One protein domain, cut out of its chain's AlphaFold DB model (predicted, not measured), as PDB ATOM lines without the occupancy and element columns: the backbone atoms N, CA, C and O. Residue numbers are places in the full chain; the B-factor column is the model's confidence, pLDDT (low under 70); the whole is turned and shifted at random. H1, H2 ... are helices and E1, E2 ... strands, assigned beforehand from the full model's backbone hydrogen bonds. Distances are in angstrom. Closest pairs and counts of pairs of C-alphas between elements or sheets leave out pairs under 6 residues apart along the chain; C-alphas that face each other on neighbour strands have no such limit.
ATOM      1  N   GLU A 138      30.990 -45.198  30.410       94.69
ATOM      2  CA  GLU A 138      30.566 -44.166  31.365       94.69
ATOM      3  C   GLU A 138      31.740 -43.679  32.224       94.69
ATOM      4  O   GLU A 138      31.816 -42.509  32.604       94.69
ATOM      5  N   THR A 139      32.682 -44.573  32.526       96.44
ATOM      6  CA  THR A 139      33.838 -44.301  33.376       96.44
ATOM      7  C   THR A 139      35.152 -44.655  32.696       96.44
ATOM      8  O   THR A 139      35.218 -45.437  31.746       96.44
ATOM      9  N   VAL A 140      36.249 -44.123  33.231       95.44
ATOM     10  CA  VAL A 140      37.603 -44.485  32.796       95.44
ATOM     11  C   VAL A 140      37.853 -45.990  32.944       95.44
ATOM     12  O   VAL A 140      38.646 -46.540  32.190       95.44
ATOM     13  N   ALA A 141      37.191 -46.688  33.875       96.44
ATOM     14  CA  ALA A 141      37.294 -48.146  33.967       96.44
ATOM     15  C   ALA A 141      36.654 -48.881  32.785       96.44
ATOM     16  O   ALA A 141      37.107 -49.981  32.465       96.44
ATOM     17  N   ASP A 142      35.628 -48.290  32.173       95.88
ATOM     18  CA  ASP A 142      34.924 -48.858  31.026       95.88
ATOM     19  C   ASP A 142      35.718 -48.615  29.737       95.88
ATOM     20  O   ASP A 142      35.847 -49.524  28.921       95.88
ATOM     21  N   LEU A 143      36.318 -47.425  29.592       95.69
ATOM     22  CA  LEU A 143      37.196 -47.099  28.460       95.69
ATOM     23  C   LEU A 143      38.560 -47.802  28.564       95.69
ATOM     24  O   LEU A 143      39.071 -48.341  27.590       95.69
ATOM     25  N   TYR A 144      39.144 -47.829  29.763       95.75
ATOM     26  CA  TYR A 144      40.429 -48.463  30.044       95.75
ATOM     27  C   TYR A 144      40.268 -49.547  31.119       95.75
ATOM     28  O   TYR A 144      40.565 -49.311  32.298       95.75
ATOM     29  N   PRO A 145      39.874 -50.779  30.744       95.75
ATOM     30  CA  PRO A 145      39.712 -51.919  31.659       95.75
ATOM     31  C   PRO A 145      41.057 -52.502  32.156       95.75
ATOM     32  O   PRO A 145      41.360 -53.694  32.053       95.75
ATOM     33  N   ILE A 146      41.891 -51.650  32.758       95.19
ATOM     34  CA  ILE A 146      43.262 -51.929  33.216       95.19
ATOM     35  C   ILE A 146      43.341 -52.366  34.686       95.19
ATOM     36  O   ILE A 146      44.431 -52.585  35.230       95.19
ATOM     37  N   LYS A 147      42.201 -52.485  35.376       92.75
ATOM     38  CA  LYS A 147      42.160 -52.854  36.796       92.75
ATOM     39  C   LYS A 147      42.863 -54.196  37.023       92.75
ATOM     40  O   LYS A 147      42.502 -55.216  36.451       92.75
ATOM     41  N   GLY A 148      43.881 -54.189  37.883       91.44
ATOM     42  CA  GLY A 148      44.687 -55.379  38.182       91.44
ATOM     43  C   GLY A 148      45.711 -55.762  37.106       91.44
ATOM     44  O   GLY A 148      46.469 -56.700  37.330       91.44
ATOM     45  N   LYS A 149      45.781 -55.030  35.986       92.06
ATOM     46  CA  LYS A 149      46.748 -55.255  34.898       92.06
ATOM     47  C   LYS A 149      47.968 -54.330  34.989       92.06
ATOM     48  O   LYS A 149      49.019 -54.642  34.444       92.06
ATOM     49  N   VAL A 150      47.866 -53.222  35.728       93.38
ATOM     50  CA  VAL A 150      48.947 -52.229  35.850       93.38
ATOM     51  C   VAL A 150      50.098 -52.720  36.736       93.38
ATOM     52  O   VAL A 150      50.003 -52.727  37.974       93.38
ATOM     53  N   LYS A 151      51.224 -53.060  36.102       92.81
ATOM     54  CA  LYS A 151      52.468 -53.444  36.781       92.81
ATOM     55  C   LYS A 151      53.135 -52.249  37.463       92.81
ATOM     56  O   LYS A 151      53.259 -52.258  38.688       92.81
ATOM     57  N   ASP A 152      53.430 -51.202  36.706       92.50
ATOM     58  CA  ASP A 152      54.101 -49.987  37.167       92.50
ATOM     59  C   ASP A 152      53.372 -48.748  36.630       92.50
ATOM     60  O   ASP A 152      52.586 -48.837  35.690       92.50
ATOM     61  N   LEU A 153      53.569 -47.604  37.284       94.00
ATOM     62  CA  LEU A 153      53.041 -46.316  36.838       94.00
ATOM     63  C   LEU A 153      54.177 -45.303  36.904       94.00
ATOM     64  O   LEU A 153      54.763 -45.095  37.971       94.00
ATOM     65  N   HIS A 154      54.487 -44.699  35.764       92.38
ATOM     66  CA  HIS A 154      55.617 -43.795  35.603       92.38
ATOM     67  C   HIS A 154      55.126 -42.376  35.339       92.38
ATOM     68  O   HIS A 154      54.121 -42.173  34.664       92.38
ATOM     69  N   LEU A 155      55.860 -41.398  35.862       92.25
ATOM     70  CA  LEU A 155      55.740 -40.010  35.442       92.25
ATOM     71  C   LEU A 155      56.809 -39.749  34.386       92.25
ATOM     72  O   LEU A 155      57.992 -39.993  34.644       92.25
ATOM     73  N   LEU A 156      56.390 -39.256  33.225       88.88
ATOM     74  CA  LEU A 156      57.266 -38.926  32.105       88.88
ATOM     75  C   LEU A 156      57.305 -37.412  31.887       88.88
ATOM     76  O   LEU A 156      56.343 -36.710  32.204       88.88
ATOM     77  N   SER A 157      58.420 -36.914  31.363       88.31
ATOM     78  CA  SER A 157      58.540 -35.531  30.903       88.31
ATOM     79  C   SER A 157      57.784 -35.348  29.594       88.31
ATOM     80  O   SER A 157      57.995 -36.111  28.659       88.31
ATOM     81  N   THR A 158      56.958 -34.308  29.492       84.88
ATOM     82  CA  THR A 158      56.257 -33.980  28.243       84.88
ATOM     83  C   THR A 158      57.177 -33.366  27.186       84.88
ATOM     84  O   THR A 158      56.777 -33.240  26.037       84.88
ATOM     85  N   GLU A 159      58.390 -32.940  27.554       87.69
ATOM     86  CA  GLU A 159      59.335 -32.322  26.614       87.69
ATOM     87  C   GLU A 159      60.101 -33.358  25.784       87.69
ATOM     88  O   GLU A 159      60.523 -33.065  24.669       87.69
ATOM     89  N   ASN A 160      60.347 -34.545  26.346       85.25
ATOM     90  CA  ASN A 160      61.255 -35.527  25.750       85.25
ATOM     91  C   ASN A 160      60.944 -36.988  26.114       85.25
ATOM     92  O   ASN A 160      61.822 -37.839  25.979       85.25
ATOM     93  N   ASP A 161      59.761 -37.272  26.659       83.94
ATOM     94  CA  ASP A 161      59.303 -38.598  27.102       83.94
ATOM     95  C   ASP A 161      60.205 -39.305  28.129       83.94
ATOM     96  O   ASP A 161      60.024 -40.493  28.427       83.94
ATOM     97  N   SER A 162      61.176 -38.588  28.707       87.81
ATOM     98  CA  SER A 162      62.120 -39.175  29.652       87.81
ATOM     99  C   SER A 162      61.435 -39.530  30.968       87.81
ATOM    100  O   SER A 162      60.538 -38.838  31.458       87.81
ATOM    101  N   TRP A 163      61.875 -40.637  31.558       90.25
ATOM    102  CA  TRP A 163      61.387 -41.103  32.848       90.25
ATOM    103  C   TRP A 163      61.788 -40.118  33.952       90.25
ATOM    104  O   TRP A 163      62.970 -39.959  34.249       90.25
ATOM    105  N   ILE A 164      60.799 -39.530  34.633       93.62
ATOM    106  CA  ILE A 164      61.008 -38.669  35.809       93.62
ATOM    107  C   ILE A 164      60.997 -39.499  37.093       93.62
ATOM    108  O   ILE A 164      61.910 -39.416  37.911       93.62
ATOM    109  N   SER A 165      59.952 -40.305  37.304       94.25
ATOM    110  CA  SER A 165      59.826 -41.130  38.512       94.25
ATOM    111  C   SER A 165      58.836 -42.282  38.343       94.25
ATOM    112  O   SER A 165      58.126 -42.371  37.346       94.25
ATOM    113  N   THR A 166      58.798 -43.188  39.322       96.12
ATOM    114  CA  THR A 166      57.821 -44.287  39.398       96.12
ATOM    115  C   THR A 166      57.044 -44.203  40.692       96.12
ATOM    116  O   THR A 166      57.605 -43.919  41.751       96.12
ATOM    117  N   PHE A 167      55.747 -44.459  40.605       96.81
ATOM    118  CA  PHE A 167      54.867 -44.465  41.759       96.81
ATOM    119  C   PHE A 167      55.209 -45.642  42.674       96.81
ATOM    120  O   PHE A 167      55.428 -46.765  42.220       96.81
ATOM    121  N   THR A 168      55.177 -45.408  43.988       97.12
ATOM    122  CA  THR A 168      55.190 -46.505  44.963       97.12
ATOM    123  C   THR A 168      53.942 -47.371  44.797       97.12
ATOM    124  O   THR A 168      52.939 -46.950  44.214       97.12
ATOM    125  N   LYS A 169      53.959 -48.586  45.353       96.81
ATOM    126  CA  LYS A 169      52.809 -49.498  45.296       96.81
ATOM    127  C   LYS A 169      51.547 -48.862  45.893       96.81
ATOM    128  O   LYS A 169      50.462 -49.012  45.331       96.81
ATOM    129  N   GLU A 170      51.697 -48.145  47.002       97.06
ATOM    130  CA  GLU A 170      50.622 -47.453  47.712       97.06
ATOM    131  C   GLU A 170      50.066 -46.302  46.870       97.06
ATOM    132  O   GLU A 170      48.853 -46.227  46.673       97.06
ATOM    133  N   ASN A 171      50.942 -45.464  46.305       96.88
ATOM    134  CA  ASN A 171      50.533 -44.318  45.492       96.88
ATOM    135  C   ASN A 171      49.899 -44.760  44.173       96.88
ATOM    136  O   ASN A 171      48.874 -44.211  43.784       96.88
ATOM    137  N   LYS A 172      50.446 -45.792  43.516       96.81
ATOM    138  CA  LYS A 172      49.844 -46.398  42.321       96.81
ATOM    139  C   LYS A 172      48.433 -46.896  42.626       96.81
ATOM    140  O   LYS A 172      47.503 -46.615  41.878       96.81
ATOM    141  N   LYS A 173      48.258 -47.623  43.735       96.56
ATOM    142  CA  LYS A 173      46.944 -48.134  44.146       96.56
ATOM    143  C   LYS A 173      45.960 -46.995  44.419       96.56
ATOM    144  O   LYS A 173      44.827 -47.066  43.957       96.56
ATOM    145  N   ALA A 174      46.378 -45.971  45.162       96.94
ATOM    146  CA  ALA A 174      45.537 -44.816  45.464       96.94
ATOM    147  C   ALA A 174      45.139 -44.063  44.188       96.94
ATOM    148  O   ALA A 174      43.965 -43.769  43.997       96.94
ATOM    149  N   PHE A 175      46.097 -43.830  43.292       96.50
ATOM    150  CA  PHE A 175      45.864 -43.158  42.021       96.50
ATOM    151  C   PHE A 175      44.877 -43.927  41.137       96.50
ATOM    152  O   PHE A 175      43.859 -43.371  40.745       96.50
ATOM    153  N   LEU A 176      45.121 -45.219  40.889       96.69
ATOM    154  CA  LEU A 176      44.234 -46.045  40.060       96.69
ATOM    155  C   LEU A 176      42.823 -46.154  40.648       96.69
ATOM    156  O   LEU A 176      41.850 -46.184  39.902       96.69
ATOM    157  N   ASN A 177      42.694 -46.198  41.977       96.56
ATOM    158  CA  ASN A 177      41.387 -46.245  42.628       96.56
ATOM    159  C   ASN A 177      40.538 -44.999  42.360       96.56
ATOM    160  O   ASN A 177      39.319 -45.120  42.340       96.56
ATOM    161  N   GLU A 178      41.155 -43.830  42.203       97.62
ATOM    162  CA  GLU A 178      40.434 -42.591  41.905       97.62
ATOM    163  C   GLU A 178      40.287 -42.379  40.400       97.62
ATOM    164  O   GLU A 178      39.196 -42.057  39.944       97.62
ATOM    165  N   LEU A 179      41.344 -42.653  39.630       96.12
ATOM    166  CA  LEU A 179      41.340 -42.570  38.173       96.12
ATOM    167  C   LEU A 179      40.181 -43.357  37.562       96.12
ATOM    168  O   LEU A 179      39.382 -42.814  36.809       96.12
ATOM    169  N   LEU A 180      40.063 -44.633  37.923       96.62
ATOM    170  CA  LEU A 180      39.096 -45.540  37.314       96.62
ATOM    171  C   LEU A 180      37.633 -45.189  37.645       96.62
ATOM    172  O   LEU A 180      36.731 -45.768  37.059       96.62
ATOM    173  N   LYS A 181      37.386 -44.258  38.575       97.12
ATOM    174  CA  LYS A 181      36.039 -43.773  38.912       97.12
ATOM    175  C   LYS A 181      35.655 -42.500  38.161       97.12
ATOM    176  O   LYS A 181      34.529 -42.041  38.323       97.12
ATOM    177  N   LEU A 182      36.592 -41.873  37.450       96.38
ATOM    178  CA  LEU A 182      36.306 -40.641  36.726       96.38
ATOM    179  C   LEU A 182      35.311 -40.933  35.602       96.38
ATOM    180  O   LEU A 182      35.447 -41.938  34.906       96.38
ATOM    181  N   GLU A 183      34.327 -40.053  35.447       94.56
ATOM    182  CA  GLU A 183      33.378 -40.093  34.336       94.56
ATOM    183  C   GLU A 183      34.101 -39.742  33.031       94.56
ATOM    184  O   GLU A 183      34.913 -38.809  32.992       94.56
ATOM    185  N   VAL A 184      33.795 -40.479  31.966       90.50
ATOM    186  CA  VAL A 184      34.214 -40.112  30.612       90.50
ATOM    187  C   VAL A 184      33.281 -39.012  30.125       90.50
ATOM    188  O   VAL A 184      32.060 -39.119  30.208       90.50
ATOM    189  N   VAL A 185      33.862 -37.919  29.642       85.25
ATOM    190  CA  VAL A 185      33.113 -36.764  29.149       85.25
ATOM    191  C   VAL A 185      33.531 -36.510  27.714       85.25
ATOM    192  O   VAL A 185      34.723 -36.364  27.448       85.25
ATOM    193  N   ASP A 186      32.562 -36.397  26.804       73.62
ATOM    194  CA  ASP A 186      32.828 -35.967  25.430       73.62
ATOM    195  C   ASP A 186      33.456 -34.560  25.455       73.62
ATOM    196  O   ASP A 186      32.811 -33.618  25.940       73.62
ATOM    197  N   PRO A 187      34.679 -34.365  24.930       68.44
ATOM    198  CA  PRO A 187      35.319 -33.053  24.870       68.44
ATOM    199  C   PRO A 187      34.457 -31.982  24.188       68.44
ATOM    200  O   PRO A 187      34.504 -30.810  24.570       68.44
TER     201      PRO A 187
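Overview. This is residues 138 to 187 of the 194 residues of an uncharacterized protein of Bacillus salacetis (UniProt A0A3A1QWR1). A small two-stranded hairpin, E1 and E2, makes one end of a loose, flat loop of chain; from it the longest helix, H2, runs back toward the short helix H1 at the other end. Residues 144 to 153, with no named element, lead from H1 to the hairpin, and residues 180 to 187 make a tail after H2. The printed part has 50 residues with two named helices and two named strands, in the order H1, E1, E2, H2; the sheet, E1 - E2, is antiparallel. The class is mixed, helices and strands, with 22 residues, under half, in named elements. The whole is loose, with a radius of gyration of the C-alphas of 12.5 A and spans of 32 by 27 by 15 A.

Arrangement. E1, residues 154 to 156, and E2, residues 163 to 166, are antiparallel neighbours in a hairpin, at 158 degrees between directions. C-alphas 154 and 166 face each other at 4.4 A. N 155 and O 165, 2.9 A apart, and N 164 and O 155, 2.8 A apart, are within hydrogen-bond range. A tight link joins E2 to H2, residues 169 to 179. E1 and H2 are apart. H1, residues 140 to 143, is close to H2 but not clearly touching: their closest C-alphas, of Val 140 and Leu 179, are 6.8 A apart. H1 and E2 are apart. In H2 every O i to N i+4 pair is within hydrogen-bond range; H1 is too short for such a pair, and its one O i to N i+3 pair is not within range.

Along the chain. E1 is 6.2 A long, and E2, 8.1 A, begins at C-alpha 163 (61.387, -41.103, 32.848). H2 is 15.2 A long and ends at C-alpha 179 (41.340, -42.570, 38.173). H1, 5.1 A, begins at C-alpha 140 (37.603, -44.485, 32.796).

Size, cuts and confidence. The two C-alphas farthest apart, of Glu 138 and Asn 160, are 32.4 A apart. The printed part has no cut, and no link is long. Mean pLDDT of the printed part is 92.7; residue 187 is under 70.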